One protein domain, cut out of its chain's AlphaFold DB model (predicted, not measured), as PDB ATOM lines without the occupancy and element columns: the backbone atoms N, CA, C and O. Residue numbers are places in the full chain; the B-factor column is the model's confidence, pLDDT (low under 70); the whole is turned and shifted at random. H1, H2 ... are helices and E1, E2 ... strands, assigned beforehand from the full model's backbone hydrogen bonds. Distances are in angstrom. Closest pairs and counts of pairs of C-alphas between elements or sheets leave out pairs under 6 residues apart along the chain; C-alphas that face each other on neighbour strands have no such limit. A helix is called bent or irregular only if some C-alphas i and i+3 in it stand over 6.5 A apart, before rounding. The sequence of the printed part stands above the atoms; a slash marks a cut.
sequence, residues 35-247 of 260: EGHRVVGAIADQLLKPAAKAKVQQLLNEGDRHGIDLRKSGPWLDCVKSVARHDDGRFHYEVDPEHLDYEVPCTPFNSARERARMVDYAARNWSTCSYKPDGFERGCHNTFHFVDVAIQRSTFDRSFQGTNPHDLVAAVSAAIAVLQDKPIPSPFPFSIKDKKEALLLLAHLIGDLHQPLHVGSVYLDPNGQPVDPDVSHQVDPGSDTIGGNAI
ATOM      1  N   GLU A  35     106.033 118.294 169.135       92.88
ATOM      2  CA  GLU A  35     105.114 119.179 169.862       92.88
ATOM      3  C   GLU A  35     104.573 120.314 168.986       92.88
ATOM      4  O   GLU A  35     103.401 120.673 169.089       92.88
ATOM      5  N   GLY A  36     105.384 120.827 168.062       92.25
ATOM      6  CA  GLY A  36     104.952 121.824 167.092       92.25
ATOM      7  C   GLY A  36     103.839 121.322 166.188       92.25
ATOM      8  O   GLY A  36     102.768 121.929 166.104       92.25
ATOM      9  N   HIS A  37     104.053 120.148 165.596       95.75
ATOM     10  CA  HIS A  37     103.048 119.468 164.787       95.75
ATOM     11  C   HIS A  37     101.761 119.193 165.566       95.75
ATOM     12  O   HIS A  37     100.656 119.402 165.057       95.75
ATOM     13  N   ARG A  38     101.881 118.779 166.833       95.94
ATOM     14  CA  ARG A  38     100.726 118.572 167.715       95.94
ATOM     15  C   ARG A  38      99.969 119.869 167.973       95.94
ATOM     16  O   ARG A  38      98.739 119.848 167.944       95.94
ATOM     17  N   VAL A  39     100.660 120.982 168.208       96.44
ATOM     18  CA  VAL A  39     100.033 122.294 168.429       96.44
ATOM     19  C   VAL A  39      99.287 122.759 167.180       96.44
ATOM     20  O   VAL A  39      98.104 123.088 167.282       96.44
ATOM     21  N   VAL A  40      99.924 122.723 166.005       96.19
ATOM     22  CA  VAL A  40      99.281 123.089 164.729       96.19
ATOM     23  C   VAL A  40      98.037 122.230 164.492       96.19
ATOM     24  O   VAL A  40      96.947 122.759 164.253       96.19
ATOM     25  N   GLY A  41      98.159 120.910 164.657       97.12
ATOM     26  CA  GLY A  41      97.037 119.983 164.535       97.12
ATOM     27  C   GLY A  41      95.923 120.230 165.562       97.12
ATOM     28  O   GLY A  41      94.744 120.162 165.220       97.12
ATOM     29  N   ALA A  42      96.262 120.562 166.810       97.75
ATOM     30  CA  ALA A  42      95.283 120.862 167.858       97.75
ATOM     31  C   ALA A  42      94.495 122.145 167.566       97.75
ATOM     32  O   ALA A  42      93.276 122.164 167.744       97.75
ATOM     33  N   ILE A  43      95.174 123.196 167.098       98.12
ATOM     34  CA  ILE A  43      94.532 124.445 166.676       98.12
ATOM     35  C   ILE A  43      93.594 124.160 165.500       98.12
ATOM     36  O   ILE A  43      92.425 124.546 165.543       98.12
ATOM     37  N   ALA A  44      94.062 123.419 164.490       97.62
ATOM     38  CA  ALA A  44      93.233 123.033 163.353       97.62
ATOM     39  C   ALA A  44      91.971 122.273 163.798       97.62
ATOM     40  O   ALA A  44      90.872 122.641 163.390       97.62
ATOM     41  N   ASP A  45      92.094 121.282 164.692       96.44
ATOM     42  CA  ASP A  45      90.962 120.477 165.185       96.44
ATOM     43  C   ASP A  45      89.894 121.302 165.927       96.44
ATOM     44  O   ASP A  45      88.698 120.980 165.882       96.44
ATOM     45  N   GLN A  46      90.311 122.373 166.612       97.69
ATOM     46  CA  GLN A  46      89.410 123.309 167.291       97.69
ATOM     47  C   GLN A  46      88.695 124.251 166.317       97.69
ATOM     48  O   GLN A  46      87.555 124.638 166.571       97.69
ATOM     49  N   LEU A  47      89.338 124.599 165.200       98.19
ATOM     50  CA  LEU A  47      88.800 125.524 164.199       98.19
ATOM     51  C   LEU A  47      87.937 124.837 163.126       98.19
ATOM     52  O   LEU A  47      87.289 125.518 162.324       98.19
ATOM     53  N   LEU A  48      87.890 123.500 163.094       98.12
ATOM     54  CA  LEU A  48      87.035 122.764 162.163       98.12
ATOM     55  C   LEU A  48      85.548 123.081 162.383       98.12
ATOM     56  O   LEU A  48      85.004 122.943 163.479       98.12
ATOM     57  N   LYS A  49      84.842 123.382 161.286       98.50
ATOM     58  CA  LYS A  49      83.371 123.407 161.274       98.50
ATOM     59  C   LYS A  49      82.816 122.027 161.667       98.50
ATOM     60  O   LYS A  49      83.425 121.022 161.294       98.50
ATOM     61  N   PRO A  50      81.623 121.932 162.288       98.12
ATOM     62  CA  PRO A  50      81.082 120.657 162.776       98.12
ATOM     63  C   PRO A  50      81.045 119.529 161.732       98.12
ATOM     64  O   PRO A  50      81.472 118.412 162.013       98.12
ATOM     65  N   ALA A  51      80.610 119.827 160.503       98.00
ATOM     66  CA  ALA A  51      80.572 118.841 159.420       98.00
ATOM     67  C   ALA A  51      81.977 118.354 159.010       98.00
ATOM     68  O   ALA A  51      82.181 117.162 158.785       98.00
ATOM     69  N   ALA A  52      82.957 119.262 158.958       97.81
ATOM     70  CA  ALA A  52      84.344 118.914 158.660       97.81
ATOM     71  C   ALA A  52      84.955 118.078 159.792       97.81
ATOM     72  O   ALA A  52      85.585 117.061 159.520       97.81
ATOM     73  N   LYS A  53      84.694 118.443 161.055       97.69
ATOM     74  CA  LYS A  53      85.145 117.693 162.234       97.69
ATOM     75  C   LYS A  53      84.619 116.259 162.239       97.69
ATOM     76  O   LYS A  53      85.402 115.328 162.404       97.69
ATOM     77  N   ALA A  54      83.326 116.072 161.974       96.50
ATOM     78  CA  ALA A  54      82.733 114.742 161.864       96.50
ATOM     79  C   ALA A  54      83.391 113.914 160.745       96.50
ATOM     80  O   ALA A  54      83.689 112.735 160.940       96.50
ATOM     81  N   LYS A  55      83.673 114.532 159.589       97.25
ATOM     82  CA  LYS A  55      84.325 113.840 158.469       97.25
ATOM     83  C   LYS A  55      85.782 113.481 158.763       97.25
ATOM     84  O   LYS A  55      86.192 112.367 158.455       97.25
ATOM     85  N   VAL A  56      86.542 114.382 159.386       97.38
ATOM     86  CA  VAL A  56      87.917 114.135 159.853       97.38
ATOM     87  C   VAL A  56      87.943 112.969 160.839       97.38
ATOM     88  O   VAL A  56      88.693 112.017 160.637       97.38
ATOM     89  N   GLN A  57      87.068 112.983 161.847       96.00
ATOM     90  CA  GLN A  57      86.967 111.895 162.821       96.00
ATOM     91  C   GLN A  57      86.613 110.562 162.160       96.00
ATOM     92  O   GLN A  57      87.220 109.546 162.500       96.00
ATOM     93  N   GLN A  58      85.678 110.568 161.202       95.25
ATOM     94  CA  GLN A  58      85.327 109.382 160.425       95.25
ATOM     95  C   GLN A  58      86.543 108.832 159.671       95.25
ATOM     96  O   GLN A  58      86.835 107.651 159.803       95.25
ATOM     97  N   LEU A  59      87.246 109.671 158.902       95.94
ATOM     98  CA  LEU A  59      88.373 109.245 158.063       95.94
ATOM     99  C   LEU A  59      89.555 108.730 158.895       95.94
ATOM    100  O   LEU A  59      90.111 107.681 158.584       95.94
ATOM    101  N   LEU A  60      89.930 109.434 159.965       96.00
ATOM    102  CA  LEU A  60      91.089 109.064 160.787       96.00
ATOM    103  C   LEU A  60      90.865 107.785 161.603       96.00
ATOM    104  O   LEU A  60      91.826 107.080 161.911       96.00
ATOM    105  N   ASN A  61      89.614 107.464 161.935       93.06
ATOM    106  CA  ASN A  61      89.264 106.348 162.819       93.06
ATOM    107  C   ASN A  61      88.453 105.255 162.102       93.06
ATOM    108  O   ASN A  61      87.773 104.447 162.741       93.06
ATOM    109  N   GLU A  62      88.484 105.235 160.767       84.31
ATOM    110  CA  GLU A  62      87.783 104.223 159.985       84.31
ATOM    111  C   GLU A  62      88.414 102.841 160.183       84.31
ATOM    112  O   GLU A  62      89.589 102.603 159.899       84.31
ATOM    113  N   GLY A  63      87.598 101.906 160.670       77.00
ATOM    114  CA  GLY A  63      87.981 100.517 160.889       77.00
ATOM    115  C   GLY A  63      88.943 100.284 162.059       77.00
ATOM    116  O   GLY A  63      89.288  99.131 162.308       77.00
ATOM    117  N   ASP A  64      89.346 101.336 162.774       72.56
ATOM    118  CA  ASP A  64      90.033 101.220 164.055       72.56
ATOM    119  C   ASP A  64      89.852 102.490 164.905       72.56
ATOM    120  O   ASP A  64      90.210 103.596 164.490       72.56
ATOM    121  N   ARG A  65      89.240 102.355 166.087       71.25
ATOM    122  CA  ARG A  65      88.855 103.497 166.934       71.25
ATOM    123  C   ARG A  65      89.962 103.836 167.932       71.25
ATOM    124  O   ARG A  65      89.795 103.649 169.131       71.25
ATOM    125  N   HIS A  66      91.058 104.401 167.434       74.38
ATOM    126  CA  HIS A  66      92.202 104.849 168.254       74.38
ATOM    127  C   HIS A  66      92.077 106.281 168.788       74.38
ATOM    128  O   HIS A  66      92.949 106.788 169.501       74.38
ATOM    129  N   GLY A  67      90.989 106.968 168.436       88.81
ATOM    130  CA  GLY A  67      90.775 108.364 168.804       88.81
ATOM    131  C   GLY A  67      91.861 109.270 168.228       88.81
ATOM    132  O   GLY A  67      92.354 110.146 168.940       88.81
ATOM    133  N   ILE A  68      92.282 109.015 166.986       94.75
ATOM    134  CA  ILE A  68      93.209 109.866 166.240       94.75
ATOM    135  C   ILE A  68      92.450 111.143 165.850       94.75
ATOM    136  O   ILE A  68      91.398 111.085 165.209       94.75
ATOM    137  N   ASP A  69      92.980 112.281 166.288       96.75
ATOM    138  CA  ASP A  69      92.559 113.645 165.954       96.75
ATOM    139  C   ASP A  69      93.681 114.335 165.149       96.75
ATOM    140  O   ASP A  69      94.745 113.742 164.928       96.75
ATOM    141  N   LEU A  70      93.484 115.577 164.692       98.06
ATOM    142  CA  LEU A  70      94.533 116.277 163.931       98.06
ATOM    143  C   LEU A  70      95.792 116.557 164.765       98.06
ATOM    144  O   LEU A  70      96.890 116.542 164.222       98.06
ATOM    145  N   ARG A  71      95.664 116.729 166.088       97.38
ATOM    146  CA  ARG A  71      96.813 116.856 167.001       97.38
ATOM    147  C   ARG A  71      97.689 115.605 166.964       97.38
ATOM    148  O   ARG A  71      98.898 115.723 166.841       97.38
ATOM    149  N   LYS A  72      97.098 114.415 167.092       97.12
ATOM    150  CA  LYS A  72      97.820 113.135 167.022       97.12
ATOM    151  C   LYS A  72      98.320 112.842 165.613       97.12
ATOM    152  O   LYS A  72      99.358 112.221 165.480       97.12
ATOM    153  N   SER A  73      97.590 113.286 164.591       97.69
ATOM    154  CA  SER A  73      97.979 113.148 163.182       97.69
ATOM    155  C   SER A  73      99.214 113.971 162.832       97.69
ATOM    156  O   SER A  73      99.956 113.576 161.944       97.69
ATOM    157  N   GLY A  74      99.419 115.097 163.525       97.06
ATOM    158  CA  GLY A  74     100.486 116.053 163.250       97.06
ATOM    159  C   GLY A  74     101.856 115.402 163.053       97.06
ATOM    160  O   GLY A  74     102.435 115.660 162.020       97.06
ATOM    161  N   PRO A  75     102.367 114.567 163.975       96.81
ATOM    162  CA  PRO A  75     103.692 113.947 163.834       96.81
ATOM    163  C   PRO A  75     103.770 112.719 162.912       96.81
ATOM    164  O   PRO A  75     104.802 112.052 162.875       96.81
ATOM    165  N   TRP A  76     102.679 112.328 162.242       97.94
ATOM    166  CA  TRP A  76     102.601 111.020 161.584       97.94
ATOM    167  C   TRP A  76     103.677 110.811 160.517       97.94
ATOM    168  O   TRP A  76     104.212 109.711 160.418       97.94
ATOM    169  N   LEU A  77     103.999 111.838 159.725       97.50
ATOM    170  CA  LEU A  77     104.963 111.678 158.639       97.50
ATOM    171  C   LEU A  77     106.400 111.564 159.167       97.50
ATOM    172  O   LEU A  77     107.184 110.813 158.600       97.50
ATOM    173  N   ASP A  78     106.718 112.202 160.295       96.06
ATOM    174  CA  ASP A  78     107.993 111.956 160.980       96.06
ATOM    175  C   ASP A  78     108.073 110.530 161.533       96.06
ATOM    176  O   ASP A  78     109.109 109.887 161.406       96.06
ATOM    177  N   CYS A  79     106.971 109.982 162.055       97.25
ATOM    178  CA  CYS A  79     106.938 108.576 162.467       97.25
ATOM    179  C   CYS A  79     107.207 107.619 161.296       97.25
ATOM    180  O   CYS A  79     107.811 106.569 161.483       97.25
ATOM    181  N   VAL A  80     106.790 107.957 160.073       98.12
ATOM    182  CA  VAL A  80     107.078 107.132 158.887       98.12
ATOM    183  C   VAL A  80     108.587 107.006 158.637       98.12
ATOM    184  O   VAL A  80     109.002 105.964 158.135       98.12
ATOM    185  N   LYS A  81     109.407 107.993 159.026       94.56
ATOM    186  CA  LYS A  81     110.871 107.953 158.840       94.56
ATOM    187  C   LYS A  81     111.534 106.778 159.555       94.56
ATOM    188  O   LYS A  81     112.566 106.296 159.109       94.56
ATOM    189  N   SER A  82     110.903 106.260 160.607       95.56
ATOM    190  CA  SER A  82     111.330 105.047 161.308       95.56
ATOM    191  C   SER A  82     111.093 103.756 160.511       95.56
ATOM    192  O   SER A  82     111.347 102.666 161.018       95.56
ATOM    193  N   VAL A  83     110.569 103.822 159.281       96.94
ATOM    194  CA  VAL A  83     110.473 102.655 158.400       96.94
ATOM    195  C   VAL A  83     111.774 102.472 157.622       96.94
ATOM    196  O   VAL A  83     112.045 103.184 156.656       96.94
ATOM    197  N   ALA A  84     112.532 101.442 157.986       94.56
ATOM    198  CA  ALA A  84     113.750 101.044 157.299       94.56
ATOM    199  C   ALA A  84     113.463 100.051 156.165       94.56
ATOM    200  O   ALA A  84     112.559  99.211 156.253       94.56
ATOM    201  N   ARG A  85     114.269 100.121 155.099       95.62
ATOM    202  CA  ARG A  85     114.337  99.102 154.043       95.62
ATOM    203  C   ARG A  85     115.578  98.241 154.256       95.62
ATOM    204  O   ARG A  85     116.685  98.763 154.304       95.62
ATOM    205  N   HIS A  86     115.399  96.928 154.298       94.00
ATOM    206  CA  HIS A  86     116.491  95.970 154.451       94.00
ATOM    207  C   HIS A  86     116.996  95.430 153.106       94.00
ATOM    208  O   HIS A  86     116.321  95.535 152.077       94.00
ATOM    209  N   ASP A  87     118.163  94.781 153.128       91.88
ATOM    210  CA  ASP A  87     118.812  94.183 151.950       91.88
ATOM    211  C   ASP A  87     117.955  93.122 151.246       91.88
ATOM    212  O   ASP A  87     118.035  92.948 150.030       91.88
ATOM    213  N   ASP A  88     117.087  92.435 151.991       94.00
ATOM    214  CA  ASP A  88     116.131  91.469 151.442       94.00
ATOM    215  C   ASP A  88     114.904  92.125 150.773       94.00
ATOM    216  O   ASP A  88     114.007  91.435 150.284       94.00
ATOM    217  N   GLY A  89     114.868  93.458 150.734       91.94
ATOM    218  CA  GLY A  89     113.811  94.264 150.136       91.94
ATOM    219  C   GLY A  89     112.576  94.447 151.016       91.94
ATOM    220  O   GLY A  89     111.629  95.096 150.566       91.94
ATOM    221  N   ARG A  90     112.556  93.906 152.241       96.12
ATOM    222  CA  ARG A  90     111.457  94.121 153.189       96.12
ATOM    223  C   ARG A  90     111.572  95.480 153.868       96.12
ATOM    224  O   ARG A  90     112.659  96.028 154.028       96.12
ATOM    225  N   PHE A  91     110.417  95.984 154.285       97.94
ATOM    226  CA  PHE A  91     110.283  97.226 155.030       97.94
ATOM    227  C   PHE A  91     109.757  96.923 156.424       97.94
ATOM    228  O   PHE A  91     108.749  96.221 156.550       97.94
ATOM    229  N   HIS A  92     110.396  97.474 157.450       96.88
ATOM    230  CA  HIS A  92     109.948  97.343 158.831       96.88
ATOM    231  C   HIS A  92     109.975  98.695 159.526       96.88
ATOM    232  O   HIS A  92     110.858  99.507 159.286       96.88
ATOM    233  N   TYR A  93     108.991  98.921 160.392       97.19
ATOM    234  CA  TYR A  93     109.066 100.013 161.348       97.19
ATOM    235  C   TYR A  93     110.028  99.613 162.465       97.19
ATOM    236  O   TYR A  93     109.819  98.577 163.105       97.19
ATOM    237  N   GLU A  94     111.027 100.443 162.722       95.44
ATOM    238  CA  GLU A  94     112.069 100.204 163.708       95.44
ATOM    239  C   GLU A  94     112.034 101.282 164.783       95.44
ATOM    240  O   GLU A  94     111.987 102.475 164.502       95.44
ATOM    241  N   VAL A  95     112.030 100.853 166.042       94.06
ATOM    242  CA  VAL A  95     112.202 101.771 167.167       94.06
ATOM    243  C   VAL A  95     113.694 101.895 167.414       94.06
ATOM    244  O   VAL A  95     114.343 100.883 167.684       94.06
ATOM    245  N   ASP A  96     114.214 103.116 167.358       90.12
ATOM    246  CA  ASP A  96     115.591 103.395 167.742       90.12
ATOM    247  C   ASP A  96     115.739 103.245 169.272       90.12
ATOM    248  O   ASP A  96     115.119 104.002 170.029       90.12
ATOM    249  N   PRO A  97     116.519 102.261 169.765       90.88
ATOM    250  CA  PRO A  97     116.718 102.070 171.196       90.88
ATOM    251  C   PRO A  97     117.540 103.192 171.849       90.88
ATOM    252  O   PRO A  97     117.472 103.341 173.071       90.88
ATOM    253  N   GLU A  98     118.307 103.961 171.074       91.06
ATOM    254  CA  GLU A  98     119.110 105.091 171.549       91.06
ATOM    255  C   GLU A  98     118.292 106.392 171.606       91.06
ATOM    256  O   GLU A  98     118.572 107.247 172.448       91.06
ATOM    257  N   HIS A  99     117.220 106.494 170.808       86.19
ATOM    258  CA  HIS A  99     116.336 107.665 170.721       86.19
ATOM    259  C   HIS A  99     114.855 107.308 170.924       86.19
ATOM    260  O   HIS A  99     113.979 107.577 170.096       86.19
ATOM    261  N   LEU A 100     114.539 106.703 172.073       90.12
ATOM    262  CA  LEU A 100     113.159 106.342 172.438       90.12
ATOM    263  C   LEU A 100     112.201 107.545 172.503       90.12
ATOM    264  O   LEU A 100     110.981 107.371 172.455       90.12
ATOM    265  N   ASP A 101     112.723 108.763 172.624       87.75
ATOM    266  CA  ASP A 101     111.940 109.993 172.569       87.75
ATOM    267  C   ASP A 101     111.264 110.206 171.205       87.75
ATOM    268  O   ASP A 101     110.172 110.781 171.164       87.75
ATOM    269  N   TYR A 102     111.814 109.662 170.113       87.38
ATOM    270  CA  TYR A 102     111.196 109.713 168.781       87.38
ATOM    271  C   TYR A 102     109.942 108.845 168.671       87.38
ATOM    272  O   TYR A 102     109.039 109.142 167.892       87.38
ATOM    273  N   GLU A 103     109.820 107.812 169.503       94.44
ATOM    274  CA  GLU A 103     108.648 106.936 169.521       94.44
ATOM    275  C   GLU A 103     107.471 107.549 170.305       94.44
ATOM    276  O   GLU A 103     106.310 107.204 170.066       94.44
ATOM    277  N   VAL A 104     107.728 108.505 171.206       93.69
ATOM    278  CA  VAL A 104     106.698 109.190 172.015       93.69
ATOM    279  C   VAL A 104     105.533 109.735 171.168       93.69
ATOM    280  O   VAL A 104     104.376 109.402 171.475       93.69
ATOM    281  N   PRO A 105     105.763 110.530 170.102       94.69
ATOM    282  CA  PRO A 105     104.681 111.007 169.243       94.69
ATOM    283  C   PRO A 105     104.008 109.910 168.412       94.69
ATOM    284  O   PRO A 105     102.883 110.116 167.952       94.69
ATOM    285  N   CYS A 106     104.658 108.759 168.242       96.19
ATOM    286  CA  CYS A 106     104.205 107.670 167.381       96.19
ATOM    287  C   CYS A 106     103.289 106.672 168.091       96.19
ATOM    288  O   CYS A 106     102.576 105.920 167.428       96.19
ATOM    289  N   THR A 107     103.199 106.752 169.422       93.94
ATOM    290  CA  THR A 107     102.310 105.919 170.248       93.94
ATOM    291  C   THR A 107     100.852 105.804 169.759       93.94
ATOM    292  O   THR A 107     100.296 104.704 169.859       93.94
ATOM    293  N   PRO A 108     100.198 106.839 169.176       94.38
ATOM    294  CA  PRO A 108      98.849 106.698 168.617       94.38
ATOM    295  C   PRO A 108      98.757 105.759 167.402       94.38
ATOM    296  O   PRO A 108      97.654 105.358 167.033       94.38
ATOM    297  N   PHE A 109      99.889 105.415 166.784       95.00
ATOM    298  CA  PHE A 109     100.003 104.607 165.568       95.00
ATOM    299  C   PHE A 109     100.572 103.200 165.833       95.00
ATOM    300  O   PHE A 109     100.949 102.500 164.895       95.00
ATOM    301  N   ASN A 110     100.598 102.755 167.095       93.25
ATOM    302  CA  ASN A 110     101.228 101.487 167.494       93.25
ATOM    303  C   ASN A 110     100.390 100.236 167.218       93.25
ATOM    304  O   ASN A 110     100.872  99.118 167.402       93.25
ATOM    305  N   SER A 111      99.142 100.382 166.769       92.50
ATOM    306  CA  SER A 111      98.349  99.224 166.361       92.50
ATOM    307  C   SER A 111      98.962  98.558 165.127       92.50
ATOM    308  O   SER A 111      99.543  99.222 164.268       92.50
ATOM    309  N   ALA A 112      98.778  97.242 164.988       93.50
ATOM    310  CA  ALA A 112      99.291  96.502 163.833       93.50
ATOM    311  C   ALA A 112      98.821  97.105 162.496       93.50
ATOM    312  O   ALA A 112      99.575  97.138 161.527       93.50
ATOM    313  N   ARG A 113      97.590  97.630 162.454       93.75
ATOM    314  CA  ARG A 113      97.021  98.272 161.265       93.75
ATOM    315  C   ARG A 113      97.705  99.598 160.930       93.75
ATOM    316  O   ARG A 113      97.988  99.843 159.760       93.75
ATOM    317  N   GLU A 114      97.962 100.444 161.923       95.50
ATOM    318  CA  GLU A 114      98.597 101.746 161.695       95.50
ATOM    319  C   GLU A 114     100.102 101.608 161.428       95.50
ATOM    320  O   GLU A 114     100.619 102.274 160.531       95.50
ATOM    321  N   ARG A 115     100.788 100.657 162.082       95.88
ATOM    322  CA  ARG A 115     102.163 100.273 161.721       95.88
ATOM    323  C   ARG A 115     102.247  99.757 160.287       95.88
ATOM    324  O   ARG A 115     103.074 100.236 159.517       95.88
ATOM    325  N   ALA A 116     101.346  98.852 159.891       97.00
ATOM    326  CA  ALA A 116     101.287  98.359 158.515       97.00
ATOM    327  C   ALA A 116     101.012  99.482 157.503       97.00
ATOM    328  O   ALA A 116     101.548  99.444 156.400       97.00
ATOM    329  N   ARG A 117     100.218 100.499 157.870       97.38
ATOM    330  CA  ARG A 117      99.987 101.681 157.028       97.38
ATOM    331  C   ARG A 117     101.261 102.494 156.812       97.38
ATOM    332  O   ARG A 117     101.532 102.862 155.676       97.38
ATOM    333  N   MET A 118     102.032 102.772 157.865       98.19
ATOM    334  CA  MET A 118     103.297 103.510 157.725       98.19
ATOM    335  C   MET A 118     104.297 102.743 156.856       98.19
ATOM    336  O   MET A 118     104.874 103.319 155.939       98.19
ATOM    337  N   VAL A 119     104.415 101.428 157.073       98.56
ATOM    338  CA  VAL A 119     105.277 100.551 156.266       98.56
ATOM    339  C   VAL A 119     104.847 100.528 154.793       98.56
ATOM    340  O   VAL A 119     105.675 100.711 153.905       98.56
ATOM    341  N   ASP A 120     103.552 100.352 154.519       98.62
ATOM    342  CA  ASP A 120     102.982 100.373 153.163       98.62
ATOM    343  C   ASP A 120     103.195 101.730 152.471       98.62
ATOM    344  O   ASP A 120     103.539 101.769 151.289       98.62
ATOM    345  N   TYR A 121     103.039 102.838 153.201       98.56
ATOM    346  CA  TYR A 121     103.271 104.181 152.678       98.56
ATOM    347  C   TYR A 121     104.740 104.427 152.318       98.56
ATOM    348  O   TYR A 121     105.016 104.864 151.196       98.56
ATOM    349  N   ALA A 122     105.671 104.111 153.223       98.12
ATOM    350  CA  ALA A 122     107.103 104.252 152.974       98.12
ATOM    351  C   ALA A 122     107.539 103.399 151.777       98.12
ATOM    352  O   ALA A 122     108.190 103.908 150.868       98.12
ATOM    353  N   ALA A 123     107.099 102.137 151.709       97.88
ATOM    354  CA  ALA A 123     107.434 101.234 150.611       97.88
ATOM    355  C   ALA A 123     106.970 101.761 149.243       97.88
ATOM    356  O   ALA A 123     107.731 101.742 148.274       97.88
ATOM    357  N   ARG A 124     105.737 102.280 149.155       97.44
ATOM    358  CA  ARG A 124     105.188 102.840 147.907       97.44
ATOM    359  C   ARG A 124     105.863 104.140 147.466       97.44
ATOM    360  O   ARG A 124     105.811 104.462 146.282       97.44
ATOM    361  N   ASN A 125     106.471 104.875 148.394       97.19
ATOM    362  CA  ASN A 125     107.141 106.149 148.130       97.19
ATOM    363  C   ASN A 125     108.671 106.059 148.240       97.19
ATOM    364  O   ASN A 125     109.335 107.087 148.204       97.19
ATOM    365  N   TRP A 126     109.248 104.862 148.382       96.06
ATOM    366  CA  TRP A 126     110.687 104.719 148.609       96.06
ATOM    367  C   TRP A 126     111.502 105.149 147.388       96.06
ATOM    368  O   TRP A 126     112.413 105.958 147.509       96.06
ATOM    369  N   SER A 127     111.136 104.646 146.207       93.56
ATOM    370  CA  SER A 127     111.913 104.801 144.968       93.56
ATOM    371  C   SER A 127     111.260 105.748 143.953       93.56
ATOM    372  O   SER A 127     111.419 105.574 142.747       93.56
ATOM    373  N   THR A 128     110.461 106.715 144.413       91.31
ATOM    374  CA  THR A 128     109.778 107.695 143.544       91.31
ATOM    375  C   THR A 128     110.702 108.821 143.053       91.31
ATOM    376  O   THR A 128     110.319 109.613 142.194       91.31
ATOM    377  N   CYS A 129     111.924 108.868 143.578       89.50
ATOM    378  CA  CYS A 129     113.044 109.760 143.275       89.50
ATOM    379  C   CYS A 129     114.362 109.036 143.677       89.50
ATOM    380  O   CYS A 129     114.343 107.832 143.940       89.50
ATOM    381  N   SER A 130     115.489 109.751 143.744       88.75
ATOM    382  CA  SER A 130     116.728 109.281 144.388       88.75
ATOM    383  C   SER A 130     117.078 110.237 145.522       88.75
ATOM    384  O   SER A 130     117.280 111.418 145.247       88.75
ATOM    385  N   TYR A 131     117.202 109.746 146.757       88.19
ATOM    386  CA  TYR A 131     117.542 110.576 147.913       88.19
ATOM    387  C   TYR A 131     118.647 109.929 148.755       88.19
ATOM    388  O   TYR A 131     118.437 108.912 149.420       88.19
ATOM    389  N   LYS A 132     119.851 110.517 148.687       87.94
ATOM    390  CA  LYS A 132     121.086 109.954 149.256       87.94
ATOM    391  C   LYS A 132     121.918 110.978 150.036       87.94
ATOM    392  O   LYS A 132     123.054 111.236 149.640       87.94
ATOM    393  N   PRO A 133     121.369 111.557 151.115       81.62
ATOM    394  CA  PRO A 133     122.021 112.641 151.856       81.62
ATOM    395  C   PRO A 133     123.376 112.246 152.473       81.62
ATOM    396  O   PRO A 133     124.231 113.086 152.715       81.62
ATOM    397  N   ASP A 134     123.597 110.955 152.704       81.38
ATOM    398  CA  ASP A 134     124.803 110.377 153.305       81.38
ATOM    399  C   ASP A 134     125.463 109.325 152.393       81.38
ATOM    400  O   ASP A 134     126.243 108.479 152.835       81.38
ATOM    401  N   GLY A 135     125.125 109.351 151.101       84.69
ATOM    402  CA  GLY A 135     125.572 108.372 150.112       84.69
ATOM    403  C   GLY A 135     124.738 107.086 150.055       84.69
ATOM    404  O   GLY A 135     124.919 106.303 149.117       84.69
ATOM    405  N   PHE A 136     123.784 106.883 150.971       86.38
ATOM    406  CA  PHE A 136     122.886 105.726 150.988       86.38
ATOM    407  C   PHE A 136     121.449 106.126 150.661       86.38
ATOM    408  O   PHE A 136     121.012 107.221 150.977       86.38
ATOM    409  N   GLU A 137     120.690 105.243 150.004       89.88
ATOM    410  CA  GLU A 137     119.283 105.530 149.703       89.88
ATOM    411  C   GLU A 137     118.464 105.564 150.995       89.88
ATOM    412  O   GLU A 137     118.275 104.528 151.631       89.88
ATOM    413  N   ARG A 138     117.959 106.748 151.346       89.56
ATOM    414  CA  ARG A 138     117.099 106.962 152.517       89.56
ATOM    415  C   ARG A 138     115.612 106.955 152.162       89.56
ATOM    416  O   ARG A 138     114.769 107.000 153.048       89.56
ATOM    417  N   GLY A 139     115.274 106.846 150.878       92.06
ATOM    418  CA  GLY A 139     113.899 106.765 150.409       92.06
ATOM    419  C   GLY A 139     113.231 108.134 150.320       92.06
ATOM    420  O   GLY A 139     113.333 108.976 151.209       92.06
ATOM    421  N   CYS A 140     112.493 108.345 149.237       92.88
ATOM    422  CA  CYS A 140     112.021 109.676 148.853       92.88
ATOM    423  C   CYS A 140     110.980 110.288 149.770       92.88
ATOM    424  O   CYS A 140     110.881 111.505 149.837       92.88
ATOM    425  N   HIS A 141     110.233 109.479 150.516       93.69
ATOM    426  CA  HIS A 141     109.283 110.006 151.492       93.69
ATOM    427  C   HIS A 141     109.927 110.967 152.512       93.69
ATOM    428  O   HIS A 141     109.243 111.856 153.011       93.69
ATOM    429  N   ASN A 142     111.238 110.853 152.756       91.38
ATOM    430  CA  ASN A 142     111.984 111.771 153.612       91.38
ATOM    431  C   ASN A 142     112.131 113.191 153.037       91.38
ATOM    432  O   ASN A 142     112.239 114.139 153.812       91.38
ATOM    433  N   THR A 143     112.088 113.376 151.712       90.31
ATOM    434  CA  THR A 143     112.217 114.707 151.082       90.31
ATOM    435  C   THR A 143     110.930 115.518 151.145       90.31
ATOM    436  O   THR A 143     110.934 116.722 150.911       90.31
ATOM    437  N   PHE A 144     109.803 114.876 151.456       94.19
ATOM    438  CA  PHE A 144     108.482 115.504 151.374       94.19
ATOM    439  C   PHE A 144     108.263 116.557 152.472       94.19
ATOM    440  O   PHE A 144     107.241 117.231 152.468       94.19
ATOM    441  N   HIS A 145     109.203 116.687 153.408       94.19
ATOM    442  CA  HIS A 145     109.129 117.545 154.587       94.19
ATOM    443  C   HIS A 145     109.615 118.974 154.370       94.19
ATOM    444  O   HIS A 145     109.369 119.832 155.215       94.19
ATOM    445  N   PHE A 146     110.333 119.233 153.279       92.94
ATOM    446  CA  PHE A 146     110.970 120.524 153.058       92.94
ATOM    447  C   PHE A 146     110.981 120.934 151.583       92.94
ATOM    448  O   PHE A 146     110.631 120.170 150.680       92.94
ATOM    449  N   VAL A 147     111.329 122.195 151.360       93.31
ATOM    450  CA  VAL A 147     111.706 122.766 150.075       93.31
ATOM    451  C   VAL A 147     112.850 123.750 150.304       93.31
ATOM    452  O   VAL A 147     112.794 124.578 151.212       93.31
ATOM    453  N   ASP A 148     113.882 123.682 149.473       91.62
ATOM    454  CA  ASP A 148     115.137 124.394 149.715       91.62
ATOM    455  C   ASP A 148     115.197 125.733 148.976       91.62
ATOM    456  O   ASP A 148     116.130 126.013 148.229       91.62
ATOM    457  N   VAL A 149     114.194 126.594 149.147       92.94
ATOM    458  CA  VAL A 149     114.225 127.927 148.522       92.94
ATOM    459  C   VAL A 149     115.234 128.819 149.248       92.94
ATOM    460  O   VAL A 149     115.269 128.869 150.474       92.94
ATOM    461  N   ALA A 150     116.056 129.553 148.498       91.75
ATOM    462  CA  ALA A 150     117.074 130.428 149.073       91.75
ATOM    463  C   ALA A 150     116.466 131.502 149.998       91.75
ATOM    464  O   ALA A 150     115.524 132.197 149.609       91.75
ATOM    465  N   ILE A 151     117.027 131.694 151.197       90.44
ATOM    466  CA  ILE A 151     116.508 132.649 152.201       90.44
ATOM    467  C   ILE A 151     116.509 134.121 151.745       90.44
ATOM    468  O   ILE A 151     115.841 134.962 152.344       90.44
ATOM    469  N   GLN A 152     117.248 134.454 150.685       92.31
ATOM    470  CA  GLN A 152     117.248 135.773 150.049       92.31
ATOM    471  C   GLN A 152     115.943 136.048 149.278       92.31
ATOM    472  O   GLN A 152     115.667 137.196 148.918       92.31
ATOM    473  N   ARG A 153     115.125 135.019 149.023       91.75
ATOM    474  CA  ARG A 153     113.851 135.126 148.308       91.75
ATOM    475  C   ARG A 153     112.714 135.474 149.260       91.75
ATOM    476  O   ARG A 153     112.511 134.849 150.291       91.75
ATOM    477  N   SER A 154     111.914 136.459 148.861       92.38
ATOM    478  CA  SER A 154     110.699 136.881 149.574       92.38
ATOM    479  C   SER A 154     109.413 136.271 149.009       92.38
ATOM    480  O   SER A 154     108.316 136.582 149.472       92.38
ATOM    481  N   THR A 155     109.529 135.435 147.977       93.44
ATOM    482  CA  THR A 155     108.410 134.790 147.285       93.44
ATOM    483  C   THR A 155     108.734 133.324 147.037       93.44
ATOM    484  O   THR A 155     109.883 132.911 147.174       93.44
ATOM    485  N   PHE A 156     107.715 132.547 146.678       94.62
ATOM    486  CA  PHE A 156     107.864 131.173 146.217       94.62
ATOM    487  C   PHE A 156     107.555 131.108 144.722       94.62
ATOM    488  O   PHE A 156     106.514 131.606 144.289       94.62
ATOM    489  N   ASP A 157     108.422 130.447 143.962       95.19
ATOM    490  CA  ASP A 157     108.195 130.100 142.564       95.19
ATOM    491  C   ASP A 157     108.716 128.681 142.306       95.19
ATOM    492  O   ASP A 157     109.757 128.283 142.826       95.19
ATOM    493  N   ARG A 158     107.991 127.915 141.485       93.44
ATOM    494  CA  ARG A 158     108.372 126.555 141.072       93.44
ATOM    495  C   ARG A 158     109.576 126.518 140.131       93.44
ATOM    496  O   ARG A 158     110.033 125.429 139.806       93.44
ATOM    497  N   SER A 159     110.046 127.664 139.650       93.94
ATOM    498  CA  SER A 159     111.269 127.762 138.857       93.94
ATOM    499  C   SER A 159     112.526 127.969 139.701       93.94
ATOM    500  O   SER A 159     113.609 127.985 139.126       93.94
ATOM    501  N   PHE A 160     112.407 128.201 141.012       94.31
ATOM    502  CA  PHE A 160     113.574 128.436 141.864       94.31
ATOM    503  C   PHE A 160     114.366 127.150 142.092       94.31
ATOM    504  O   PHE A 160     113.793 126.066 142.265       94.31
ATOM    505  N   GLN A 161     115.689 127.296 142.137       91.31
ATOM    506  CA  GLN A 161     116.608 126.272 142.610       91.31
ATOM    507  C   GLN A 161     116.163 125.761 143.989       91.31
ATOM    508  O   GLN A 161     115.731 126.532 144.846       91.31
ATOM    509  N   GLY A 162     116.233 124.440 144.175       89.19
ATOM    510  CA  GLY A 162     115.786 123.757 145.395       89.19
ATOM    511  C   GLY A 162     114.324 123.304 145.375       89.19
ATOM    512  O   GLY A 162     113.946 122.431 146.153       89.19
ATOM    513  N   THR A 163     113.498 123.812 144.453       93.06
ATOM    514  CA  THR A 163     112.150 123.260 144.232       93.06
ATOM    515  C   THR A 163     112.199 122.011 143.356       93.06
ATOM    516  O   THR A 163     113.041 121.888 142.464       93.06
ATOM    517  N   ASN A 164     111.300 121.055 143.600       91.31
ATOM    518  CA  ASN A 164     111.251 119.815 142.826       91.31
ATOM    519  C   ASN A 164     109.862 119.129 142.899       91.31
ATOM    520  O   ASN A 164     109.022 119.471 143.731       91.31
ATOM    521  N   PRO A 165     109.564 118.142 142.029       92.38
ATOM    522  CA  PRO A 165     108.271 117.446 142.034       92.38
ATOM    523  C   PRO A 165     107.948 116.616 143.289       92.38
ATOM    524  O   PRO A 165     106.832 116.110 143.393       92.38
ATOM    525  N   HIS A 166     108.910 116.435 144.191       90.94
ATOM    526  CA  HIS A 166     108.840 115.630 145.411       90.94
ATOM    527  C   HIS A 166     109.117 116.473 146.674       90.94
ATOM    528  O   HIS A 166     109.506 115.930 147.705       90.94
ATOM    529  N   ASP A 167     108.901 117.790 146.604       93.69
ATOM    530  CA  ASP A 167     109.063 118.704 147.736       93.69
ATOM    531  C   ASP A 167     107.774 118.865 148.559       93.69
ATOM    532  O   ASP A 167     106.678 118.428 148.175       93.69
ATOM    533  N   LEU A 168     107.906 119.548 149.693       95.56
ATOM    534  CA  LEU A 168     106.832 119.879 150.628       95.56
ATOM    535  C   LEU A 168     105.587 120.478 149.968       95.56
ATOM    536  O   LEU A 168     104.459 120.040 150.216       95.56
ATOM    537  N   VAL A 169     105.760 121.468 149.090       95.69
ATOM    538  CA  VAL A 169     104.628 122.154 148.449       95.69
ATOM    539  C   VAL A 169     103.909 121.204 147.484       95.69
ATOM    540  O   VAL A 169     102.681 121.262 147.326       95.69
ATOM    541  N   ALA A 170     104.652 120.309 146.826       95.88
ATOM    542  CA  ALA A 170     104.091 119.303 145.930       95.88
ATOM    543  C   ALA A 170     103.327 118.231 146.726       95.88
ATOM    544  O   ALA A 170     102.204 117.878 146.353       95.88
ATOM    545  N   ALA A 171     103.867 117.803 147.871       96.81
ATOM    546  CA  ALA A 171     103.238 116.836 148.765       96.81
ATOM    547  C   ALA A 171     101.918 117.367 149.357       96.81
ATOM    548  O   ALA A 171     100.899 116.669 149.330       96.81
ATOM    549  N   VAL A 172     101.885 118.637 149.789       97.50
ATOM    550  CA  VAL A 172     100.649 119.320 150.225       97.50
ATOM    551  C   VAL A 172      99.607 119.327 149.103       97.50
ATOM    552  O   VAL A 172      98.440 118.991 149.325       97.50
ATOM    553  N   SER A 173     100.023 119.664 147.879       96.75
ATOM    554  CA  SER A 173      99.131 119.699 146.713       96.75
ATOM    555  C   SER A 173      98.542 118.320 146.396       96.75
ATOM    556  O   SER A 173      97.343 118.204 146.125       96.75
ATOM    557  N   ALA A 174      99.355 117.264 146.479       97.44
ATOM    558  CA  ALA A 174      98.923 115.885 146.267       97.44
ATOM    559  C   ALA A 174      97.933 115.413 147.345       97.44
ATOM    560  O   ALA A 174      96.887 114.850 147.016       97.44
ATOM    561  N   ALA A 175      98.205 115.705 148.622       98.12
ATOM    562  CA  ALA A 175      97.300 115.385 149.724       98.12
ATOM    563  C   ALA A 175      95.930 116.069 149.559       98.12
ATOM    564  O   ALA A 175      94.884 115.426 149.693       98.12
ATOM    565  N   ILE A 176      95.914 117.356 149.189       98.00
ATOM    566  CA  ILE A 176      94.674 118.093 148.906       98.00
ATOM    567  C   ILE A 176      93.915 117.462 147.733       98.00
ATOM    568  O   ILE A 176      92.697 117.290 147.829       98.00
ATOM    569  N   ALA A 177      94.603 117.093 146.647       98.12
ATOM    570  CA  ALA A 177      93.972 116.454 145.495       98.12
ATOM    571  C   ALA A 177      93.251 115.155 145.895       98.12
ATOM    572  O   ALA A 177      92.067 114.999 145.591       98.12
ATOM    573  N   VAL A 178      93.907 114.287 146.671       98.19
ATOM    574  CA  VAL A 178      93.315 113.024 147.147       98.19
ATOM    575  C   VAL A 178      92.110 113.263 148.060       98.19
ATOM    576  O   VAL A 178      91.076 112.611 147.907       98.19
ATOM    577  N   LEU A 179      92.179 114.235 148.977       98.00
ATOM    578  CA  LEU A 179      91.035 114.591 149.830       98.00
ATOM    579  C   LEU A 179      89.825 115.082 149.019       98.00
ATOM    580  O   LEU A 179      88.679 114.835 149.413       98.00
ATOM    581  N   GLN A 180      90.085 115.730 147.880       98.06
ATOM    582  CA  GLN A 180      89.088 116.243 146.937       98.06
ATOM    583  C   GLN A 180      88.626 115.223 145.880       98.06
ATOM    584  O   GLN A 180      87.882 115.616 144.984       98.06
ATOM    585  N   ASP A 181      89.049 113.954 145.957       97.62
ATOM    586  CA  ASP A 181      88.781 112.926 144.932       97.62
ATOM    587  C   ASP A 181      89.292 113.311 143.530       97.62
ATOM    588  O   ASP A 181      88.702 112.961 142.508       97.62
ATOM    589  N   LYS A 182      90.394 114.063 143.471       97.50
ATOM    590  CA  LYS A 182      91.055 114.469 142.229       97.50
ATOM    591  C   LYS A 182      92.330 113.656 142.010       97.50
ATOM    592  O   LYS A 182      92.978 113.269 142.983       97.50
ATOM    593  N   PRO A 183      92.730 113.424 140.747       94.81
ATOM    594  CA  PRO A 183      94.025 112.824 140.464       94.81
ATOM    595  C   PRO A 183      95.153 113.730 140.967       94.81
ATOM    596  O   PRO A 183      95.052 114.959 140.902       94.81
ATOM    597  N   ILE A 184      96.239 113.114 141.435       93.94
ATOM    598  CA  ILE A 184      97.475 113.828 141.759       93.94
ATOM    599  C   ILE A 184      98.032 114.420 140.450       93.94
ATOM    600  O   ILE A 184      98.186 113.677 139.475       93.94
ATOM    601  N   PRO A 185      98.293 115.740 140.378       84.50
ATOM    602  CA  PRO A 185      98.814 116.357 139.164       84.50
ATOM    603  C   PRO A 185     100.199 115.825 138.781       84.50
ATOM    604  O   PRO A 185     101.073 115.667 139.629       84.50
ATOM    605  N   SER A 186     100.433 115.623 137.484       84.00
ATOM    606  CA  SER A 186     101.789 115.441 136.950       84.00
ATOM    607  C   SER A 186     102.623 116.711 137.194       84.00
ATOM    608  O   SER A 186     102.063 117.804 137.081       84.00
ATOM    609  N   PRO A 187     103.943 116.622 137.461       85.62
ATOM    610  CA  PRO A 187     104.804 115.430 137.481       85.62
ATOM    611  C   PRO A 187     105.004 114.818 138.880       85.62
ATOM    612  O   PRO A 187     106.028 114.190 139.137       85.62
ATOM    613  N   PHE A 188     104.073 115.030 139.810       86.38
ATOM    614  CA  PHE A 188     104.270 114.664 141.208       86.38
ATOM    615  C   PHE A 188     104.198 113.140 141.417       86.38
ATOM    616  O   PHE A 188     103.168 112.539 141.102       86.38
ATOM    617  N   PRO A 189     105.244 112.487 141.960       86.25
ATOM    618  CA  PRO A 189     105.351 111.030 141.950       86.25
ATOM    619  C   PRO A 189     104.752 110.364 143.205       86.25
ATOM    620  O   PRO A 189     105.039 109.203 143.485       86.25
ATOM    621  N   PHE A 190     103.947 111.089 143.989       92.88
ATOM    622  CA  PHE A 190     103.431 110.610 145.272       92.88
ATOM    623  C   PHE A 190     102.451 109.448 145.112       92.88
ATOM    624  O   PHE A 190     101.493 109.509 144.339       92.88
ATOM    625  N   SER A 191     102.626 108.425 145.942       95.62
ATOM    626  CA  SER A 191     101.654 107.357 146.126       95.62
ATOM    627  C   SER A 191     100.923 107.572 147.449       95.62
ATOM    628  O   SER A 191     101.465 107.325 148.526       95.62
ATOM    629  N   ILE A 192      99.673 108.028 147.386       97.25
ATOM    630  CA  ILE A 192      98.799 108.213 148.553       97.25
ATOM    631  C   ILE A 192      97.602 107.281 148.364       97.25
ATOM    632  O   ILE A 192      96.853 107.419 147.398       97.25
ATOM    633  N   LYS A 193      97.448 106.298 149.253       96.88
ATOM    634  CA  LYS A 193      96.524 105.170 149.056       96.88
ATOM    635  C   LYS A 193      95.069 105.538 149.280       96.88
ATOM    636  O   LYS A 193      94.190 105.027 148.593       96.88
ATOM    637  N   ASP A 194      94.814 106.377 150.276       96.81
ATOM    638  CA  ASP A 194      93.466 106.744 150.685       96.81
ATOM    639  C   ASP A 194      93.415 108.136 151.335       96.81
ATOM    640  O   ASP A 194      94.426 108.806 151.563       96.81
ATOM    641  N   LYS A 195      92.195 108.582 151.647       97.88
ATOM    642  CA  LYS A 195      91.956 109.878 152.294       97.88
ATOM    643  C   LYS A 195      92.468 109.953 153.730       97.88
ATOM    644  O   LYS A 195      92.657 111.063 154.219       97.88
ATOM    645  N   LYS A 196      92.670 108.821 154.413       97.50
ATOM    646  CA  LYS A 196      93.259 108.821 155.755       97.50
ATOM    647  C   LYS A 196      94.740 109.180 155.659       97.50
ATOM    648  O   LYS A 196      95.157 110.105 156.344       97.50
ATOM    649  N   GLU A 197      95.494 108.536 154.770       98.00
ATOM    650  CA  GLU A 197      96.884 108.919 154.471       98.00
ATOM    651  C   GLU A 197      96.988 110.374 154.024       98.00
ATOM    652  O   GLU A 197      97.802 111.116 154.562       98.00
ATOM    653  N   ALA A 198      96.121 110.813 153.108       98.44
ATOM    654  CA  ALA A 198      96.114 112.202 152.658       98.44
ATOM    655  C   ALA A 198      95.888 113.197 153.811       98.44
ATOM    656  O   ALA A 198      96.499 114.261 153.846       98.44
ATOM    657  N   LEU A 199      95.024 112.859 154.772       98.31
ATOM    658  CA  LEU A 199      94.746 113.713 155.924       98.31
ATOM    659  C   LEU A 199      95.888 113.715 156.949       98.31
ATOM    660  O   LEU A 199      96.182 114.772 157.503       98.31
ATOM    661  N   LEU A 200      96.532 112.567 157.180       98.38
ATOM    662  CA  LEU A 200      97.722 112.451 158.032       98.38
ATOM    663  C   LEU A 200      98.880 113.276 157.452       98.38
ATOM    664  O   LEU A 200      99.470 114.086 158.163       98.38
ATOM    665  N   LEU A 201      99.118 113.151 156.143       98.44
ATOM    666  CA  LEU A 201     100.082 113.967 155.405       98.44
ATOM    667  C   LEU A 201      99.769 115.452 155.537       98.44
ATOM    668  O   LEU A 201     100.625 116.222 155.946       98.44
ATOM    669  N   LEU A 202      98.540 115.868 155.227       98.56
ATOM    670  CA  LEU A 202      98.187 117.283 155.266       98.56
ATOM    671  C   LEU A 202      98.320 117.870 156.681       98.56
ATOM    672  O   LEU A 202      98.773 119.002 156.824       98.56
ATOM    673  N   ALA A 203      97.955 117.116 157.724       98.12
ATOM    674  CA  ALA A 203      98.114 117.559 159.109       98.12
ATOM    675  C   ALA A 203      99.590 117.780 159.483       98.12
ATOM    676  O   ALA A 203      99.899 118.770 160.146       98.12
ATOM    677  N   HIS A 204     100.485 116.895 159.032       98.44
ATOM    678  CA  HIS A 204     101.930 117.026 159.231       98.44
ATOM    679  C   HIS A 204     102.510 118.193 158.431       98.44
ATOM    680  O   HIS A 204     103.086 119.121 158.997       98.44
ATOM    681  N   LEU A 205     102.300 118.171 157.116       97.88
ATOM    682  CA  LEU A 205     102.963 119.041 156.146       97.88
ATOM    683  C   LEU A 205     102.550 120.508 156.273       97.88
ATOM    684  O   LEU A 205     103.319 121.392 155.917       97.88
ATOM    685  N   ILE A 206     101.359 120.808 156.798       97.50
ATOM    686  CA  ILE A 206     101.009 122.195 157.131       97.50
ATOM    687  C   ILE A 206     101.855 122.709 158.303       97.50
ATOM    688  O   ILE A 206     102.173 123.894 158.322       97.50
ATOM    689  N   GLY A 207     102.252 121.847 159.244       95.31
ATOM    690  CA  GLY A 207     103.237 122.194 160.269       95.31
ATOM    691  C   GLY A 207     104.600 122.506 159.652       95.31
ATOM    692  O   GLY A 207     105.117 123.598 159.870       95.31
ATOM    693  N   ASP A 208     105.104 121.602 158.806       95.94
ATOM    694  CA  ASP A 208     106.374 121.786 158.085       95.94
ATOM    695  C   ASP A 208     106.367 123.069 157.240       95.94
ATOM    696  O   ASP A 208     107.296 123.862 157.298       95.94
ATOM    697  N   LEU A 209     105.282 123.345 156.509       95.81
ATOM    698  CA  LEU A 209     105.167 124.525 155.642       95.81
ATOM    699  C   LEU A 209     105.261 125.852 156.403       95.81
ATOM    700  O   LEU A 209     105.672 126.861 155.834       95.81
ATOM    701  N   HIS A 210     104.876 125.865 157.679       93.75
ATOM    702  CA  HIS A 210     104.977 127.051 158.532       93.75
ATOM    703  C   HIS A 210     106.285 127.088 159.338       93.75
ATOM    704  O   HIS A 210     106.498 128.029 160.108       93.75
ATOM    705  N   GLN A 211     107.163 126.098 159.159       91.19
ATOM    706  CA  GLN A 211     108.485 126.047 159.757       91.19
ATOM    707  C   GLN A 211     109.500 126.747 158.828       91.19
ATOM    708  O   GLN A 211     109.736 126.265 157.724       91.19
ATOM    709  N   PRO A 212     110.119 127.881 159.226       88.75
ATOM    710  CA  PRO A 212     110.939 128.684 158.308       88.75
ATOM    711  C   PRO A 212     112.132 127.962 157.658       88.75
ATOM    712  O   PRO A 212     112.416 128.181 156.488       88.75
ATOM    713  N   LEU A 213     112.817 127.093 158.395       88.00
ATOM    714  CA  LEU A 213     113.916 126.247 157.921       88.00
ATOM    715  C   LEU A 213     113.449 125.018 157.114       88.00
ATOM    716  O   LEU A 213     114.279 124.351 156.515       88.00
ATOM    717  N   HIS A 214     112.156 124.693 157.045       91.19
ATOM    718  CA  HIS A 214     111.643 123.673 156.113       91.19
ATOM    719  C   HIS A 214     111.294 124.266 154.747       91.19
ATOM    720  O   HIS A 214     111.061 123.525 153.801       91.19
ATOM    721  N   VAL A 215     111.229 125.591 154.628       93.19
ATOM    722  CA  VAL A 215     110.932 126.284 153.362       93.19
ATOM    723  C   VAL A 215     112.070 127.192 152.901       93.19
ATOM    724  O   VAL A 215     111.943 127.871 151.884       93.19
ATOM    725  N   GLY A 216     113.151 127.237 153.678       89.62
ATOM    726  CA  GLY A 216     114.285 128.125 153.503       89.62
ATOM    727  C   GLY A 216     115.596 127.355 153.560       89.62
ATOM    728  O   GLY A 216     115.757 126.452 154.380       89.62
ATOM    729  N   SER A 217     116.540 127.750 152.715       88.75
ATOM    730  CA  SER A 217     117.859 127.142 152.592       88.75
ATOM    731  C   SER A 217     118.952 128.196 152.363       88.75
ATOM    732  O   SER A 217     118.699 129.278 151.820       88.75
ATOM    733  N   VAL A 218     120.176 127.893 152.806       87.31
ATOM    734  CA  VAL A 218     121.375 128.709 152.570       87.31
ATOM    735  C   VAL A 218     122.242 128.017 151.531       87.31
ATOM    736  O   VAL A 218     122.738 126.923 151.766       87.31
ATOM    737  N   TYR A 219     122.483 128.709 150.424       86.94
ATOM    738  CA  TYR A 219     123.407 128.284 149.381       86.94
ATOM    739  C   TYR A 219     124.739 129.004 149.544       86.94
ATOM    740  O   TYR A 219     124.750 130.204 149.830       86.94
ATOM    741  N   LEU A 220     125.846 128.292 149.344       88.31
ATOM    742  CA  LEU A 220     127.192 128.854 149.427       88.31
ATOM    743  C   LEU A 220     127.855 128.854 148.050       88.31
ATOM    744  O   LEU A 220     127.638 127.943 147.255       88.31
ATOM    745  N   ASP A 221     128.667 129.868 147.761       88.25
ATOM    746  CA  ASP A 221     129.596 129.838 146.632       88.25
ATOM    747  C   ASP A 221     130.818 128.944 146.948       88.25
ATOM    748  O   ASP A 221     131.013 128.542 148.098       88.25
ATOM    749  N   PRO A 222     131.702 128.658 145.971       87.62
ATOM    750  CA  PRO A 222     132.915 127.867 146.211       87.62
ATOM    751  C   PRO A 222     133.904 128.461 147.233       87.62
ATOM    752  O   PRO A 222     134.866 127.796 147.611       87.62
ATOM    753  N   ASN A 223     133.708 129.712 147.663       87.81
ATOM    754  CA  ASN A 223     134.498 130.373 148.703       87.81
ATOM    755  C   ASN A 223     133.787 130.358 150.071       87.81
ATOM    756  O   ASN A 223     134.252 131.009 151.012       87.81
ATOM    757  N   GLY A 224     132.656 129.657 150.186       85.19
ATOM    758  CA  GLY A 224     131.852 129.562 151.401       85.19
ATOM    759  C   GLY A 224     131.021 130.812 151.705       85.19
ATOM    760  O   GLY A 224     130.608 130.997 152.848       85.19
ATOM    761  N   GLN A 225     130.802 131.704 150.736       88.31
ATOM    762  CA  GLN A 225     129.978 132.897 150.929       88.31
ATOM    763  C   GLN A 225     128.506 132.607 150.619       88.31
ATOM    764  O   GLN A 225     128.222 132.021 149.577       88.31
ATOM    765  N   PRO A 226     127.552 133.051 151.462       89.25
ATOM    766  CA  PRO A 226     126.133 132.920 151.161       89.25
ATOM    767  C   PRO A 226     125.754 133.632 149.861       89.25
ATOM    768  O   PRO A 226     126.008 134.828 149.698       89.25
ATOM    769  N   VAL A 227     125.084 132.917 148.964       90.88
ATOM    770  CA  VAL A 227     124.630 133.434 147.670       90.88
ATOM    771  C   VAL A 227     123.167 133.116 147.418       90.88
ATOM    772  O   VAL A 227     122.587 132.201 147.997       90.88
ATOM    773  N   ASP A 228     122.570 133.896 146.524       92.44
ATOM    774  CA  ASP A 228     121.337 133.507 145.860       92.44
ATOM    775  C   ASP A 228     121.706 132.631 144.644       92.44
ATOM    776  O   ASP A 228     122.424 133.109 143.751       92.44
ATOM    777  N   PRO A 229     121.265 131.364 144.590       90.62
ATOM    778  CA  PRO A 229     121.676 130.423 143.557       90.62
ATOM    779  C   PRO A 229     121.136 130.783 142.165       90.62
ATOM    780  O   PRO A 229     121.855 130.593 141.181       90.62
ATOM    781  N   ASP A 230     119.929 131.355 142.049       91.44
ATOM    782  CA  ASP A 230     119.390 131.720 140.730       91.44
ATOM    783  C   ASP A 230     119.880 133.090 140.235       91.44
ATOM    784  O   ASP A 230     119.613 133.442 139.089       91.44
ATOM    785  N   VAL A 231     120.575 133.873 141.070       91.69
ATOM    786  CA  VAL A 231     121.235 135.127 140.652       91.69
ATOM    787  C   VAL A 231     122.715 134.903 140.359       91.69
ATOM    788  O   VAL A 231     123.230 135.383 139.351       91.69
ATOM    789  N   SER A 232     123.419 134.217 141.262       88.06
ATOM    790  CA  SER A 232     124.872 134.044 141.166       88.06
ATOM    791  C   SER A 232     125.272 132.981 140.148       88.06
ATOM    792  O   SER A 232     126.331 133.100 139.535       88.06
ATOM    793  N   HIS A 233     124.453 131.932 139.994       85.19
ATOM    794  CA  HIS A 233     124.789 130.706 139.266       85.19
ATOM    795  C   HIS A 233     126.126 130.068 139.700       85.19
ATOM    796  O   HIS A 233     126.713 129.281 138.958       85.19
ATOM    797  N   GLN A 234     126.619 130.411 140.895       82.31
ATOM    798  CA  GLN A 234     127.871 129.935 141.476       82.31
ATOM    799  C   GLN A 234     127.557 129.327 142.837       82.31
ATOM    800  O   GLN A 234     127.689 129.985 143.862       82.31
ATOM    801  N   VAL A 235     127.098 128.080 142.823       83.50
ATOM    802  CA  VAL A 235     126.804 127.301 144.029       83.50
ATOM    803  C   VAL A 235     127.862 126.216 144.160       83.50
ATOM    804  O   VAL A 235     128.198 125.572 143.162       83.50
ATOM    805  N   ASP A 236     128.386 126.020 145.364       80.62
ATOM    806  CA  ASP A 236     129.202 124.860 145.693       80.62
ATOM    807  C   ASP A 236     128.330 123.592 145.626       80.62
ATOM    808  O   ASP A 236     127.390 123.452 146.409       80.62
ATOM    809  N   PRO A 237     128.617 122.632 144.728       71.19
ATOM    810  CA  PRO A 237     127.878 121.372 144.675       71.19
ATOM    811  C   PRO A 237     127.958 120.555 145.975       71.19
ATOM    812  O   PRO A 237     127.170 119.630 146.149       71.19
ATOM    813  N   GLY A 238     128.928 120.852 146.848       66.38
ATOM    814  CA  GLY A 238     129.090 120.238 148.163       66.38
ATOM    815  C   GLY A 238     128.318 120.924 149.293       66.38
ATOM    816  O   GLY A 238     128.227 120.343 150.376       66.38
ATOM    817  N   SER A 239     127.747 122.119 149.079       65.31
ATOM    818  CA  SER A 239     126.857 122.755 150.057       65.31
ATOM    819  C   SER A 239     125.462 122.142 149.930       65.31
ATOM    820  O   SER A 239     124.569 122.725 149.317       65.31
ATOM    821  N   ASP A 240     125.305 120.911 150.418       61.34
ATOM    822  CA  ASP A 240     124.013 120.231 150.420       61.34
ATOM    823  C   ASP A 240     123.068 120.903 151.424       61.34
ATOM    824  O   ASP A 240     123.478 121.320 152.512       61.34
ATOM    825  N   THR A 241     121.795 121.022 151.061       64.88
ATOM    826  CA  THR A 241     120.787 121.673 151.896       64.88
ATOM    827  C   THR A 241     119.580 120.758 151.977       64.88
ATOM    828  O   THR A 241     118.899 120.551 150.981       64.88
ATOM    829  N   ILE A 242     119.362 120.163 153.149       65.75
ATOM    830  CA  ILE A 242     118.327 119.152 153.395       65.75
ATOM    831  C   ILE A 242     117.305 119.763 154.354       65.75
ATOM    832  O   ILE A 242     117.268 119.447 155.548       65.75
ATOM    833  N   GLY A 243     116.567 120.757 153.858       57.69
ATOM    834  CA  GLY A 243     115.934 121.751 154.712       57.69
ATOM    835  C   GLY A 243     117.002 122.571 155.444       57.69
ATOM    836  O   GLY A 243     118.006 122.056 155.944       57.69
ATOM    837  N   GLY A 244     116.804 123.875 155.586       55.50
ATOM    838  CA  GLY A 244     117.683 124.761 156.356       55.50
ATOM    839  C   GLY A 244     117.955 124.336 157.814       55.50
ATOM    840  O   GLY A 244     118.722 124.995 158.505       55.50
ATOM    841  N   ASN A 245     117.377 123.235 158.305       53.53
ATOM    842  CA  ASN A 245     117.744 122.595 159.570       53.53
ATOM    843  C   ASN A 245     119.198 122.081 159.589       53.53
ATOM    844  O   ASN A 245     119.758 121.892 160.666       53.53
ATOM    845  N   ALA A 246     119.808 121.841 158.423       53.59
ATOM    846  CA  ALA A 246     121.182 121.353 158.298       53.59
ATOM    847  C   ALA A 246     122.240 122.465 158.138       53.59
ATOM    848  O   ALA A 246     123.396 122.153 157.858       53.59
ATOM    849  N   ILE A 247     121.882 123.746 158.308       55.16
ATOM    850  CA  ILE A 247     122.833 124.861 158.167       55.16
ATOM    851  C   ILE A 247     123.947 124.735 159.218       55.16
ATOM    852  O   ILE A 247     123.706 124.867 160.417       55.16
TER     853      ILE A 247
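AT A GLANCE: This is residues 35 to 247 of the 260 residues of an uncharacterized protein of Bradyrhizobium septentrionale (UniProt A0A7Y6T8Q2). H9 is the core of a cluster of crossed helices: H8 folds back beside it as a helical hairpin, and H1, H2, H3 and H4 pack on other stretches of it. Past H4, the longer helix H6 packs on a small strand hairpin, E1 and E2, while at the end away from H2 long loops reach outward with the short H10. The 213 printed residues hold, in order, H1 H2 H3 H4 E1 E2 H5 H6 H7 H8 H9 H10, ten named helices and two named strands; the sheet, order E1 - E2, is antiparallel. The class is mostly helix, though under half of the residues, 96 of 213, are in named elements. The whole is compact, with a radius of gyration of the C-alphas of 17.8 A and spans of 56 by 43 by 33 A.

HOW THE PARTS SIT: Start at H1, residues 35 to 47: its residues 36 to 41 alone touch the hub H9, residues 195 to 209, the helix that touches most others, five in number. The closest C-alphas are those of His 37 and Gly 207, 5.3 A apart, at a steep tilt of 64 degrees, opposite ways. H2, residues 50 to 60, touches H9 about perpendicular, at 73 degrees; look at the closest C-alphas, Leu 59 and Lys 196, 5.4 A apart. H3, residues 70 to 73, touches H1, closest at C-alphas 71 and 41, 4.0 A, and H9, closest at C-alphas 73 and 200, 5.2 A. H4, residues 76 to 80, touches H9, closest at C-alphas 77 and 204, 6.2 A. Next comes an antiparallel hairpin, E1, residues 83 to 85, and E2, residues 91 to 93, at 152 degrees; N 84 and O 92, 2.9 A, and N 92 and O 84, 3.0 A, are within hydrogen-bond range. H5, residues 104 to 109, touches H4, closest at C-alphas 106 and 79, 5.7 A; it is irregular, C-alphas 105 and 108 being 7.3 A apart. H6, residues 112 to 125, touches H4 with its residues 118 to 122 alone, closest at C-alphas 118 and 80, 5.4 A, and C-alpha 119 is 6.1 A from C-alpha 91 of E2, their closest pair. H7, residues 140 to 145, only just touches H6, with 3 pairs of C-alphas within 8 A, the closest 141 and 125, 5.5 A; it is only just irregular, C-alphas 142 and 145 being 6.51 A apart. H8, residues 168 to 179, touches H7, closest at C-alphas 168 and 144, 4.7 A, and forms a helical hairpin with H9 at a shallow tilt of 29 degrees, opposite ways, closest at C-alphas 175 and 198, 4.5 A. H10, residues 229 to 232, touches no helix. Every O i to N i+4 pair is within hydrogen-bond range in H1, H2, H4, H6 and H8, and 10 of 11 are in H9; H5 and H7 each have 0 of 2, beside 1 of 3 and 2 of 3 O i to N i+3 pairs, and H3 and H10 are too short for an i+4 pair.

IN THESE COORDINATES: Find C-alpha 35 at (105.114, 119.179, 169.862); from there H1 runs 18.4 A. H2 covers 15.4 A, H6 20.0 A and H8 16.7 A. H9 runs 20.0 A and ends with C-alpha 209 at (105.167, 124.525, 155.642); H10 ends with C-alpha 232 at (124.872, 134.044, 141.166).

THE WHOLE: The C-alphas farthest apart, those of Gly 63 and Asn 223, are 56.6 A apart. The printed part has no cut. The links H6 to H7, H7 to H8, H8 to H9 and H9 to H10 are long. The mean pLDDT of the printed part is 91.6; residues 238 to 247 are under 70.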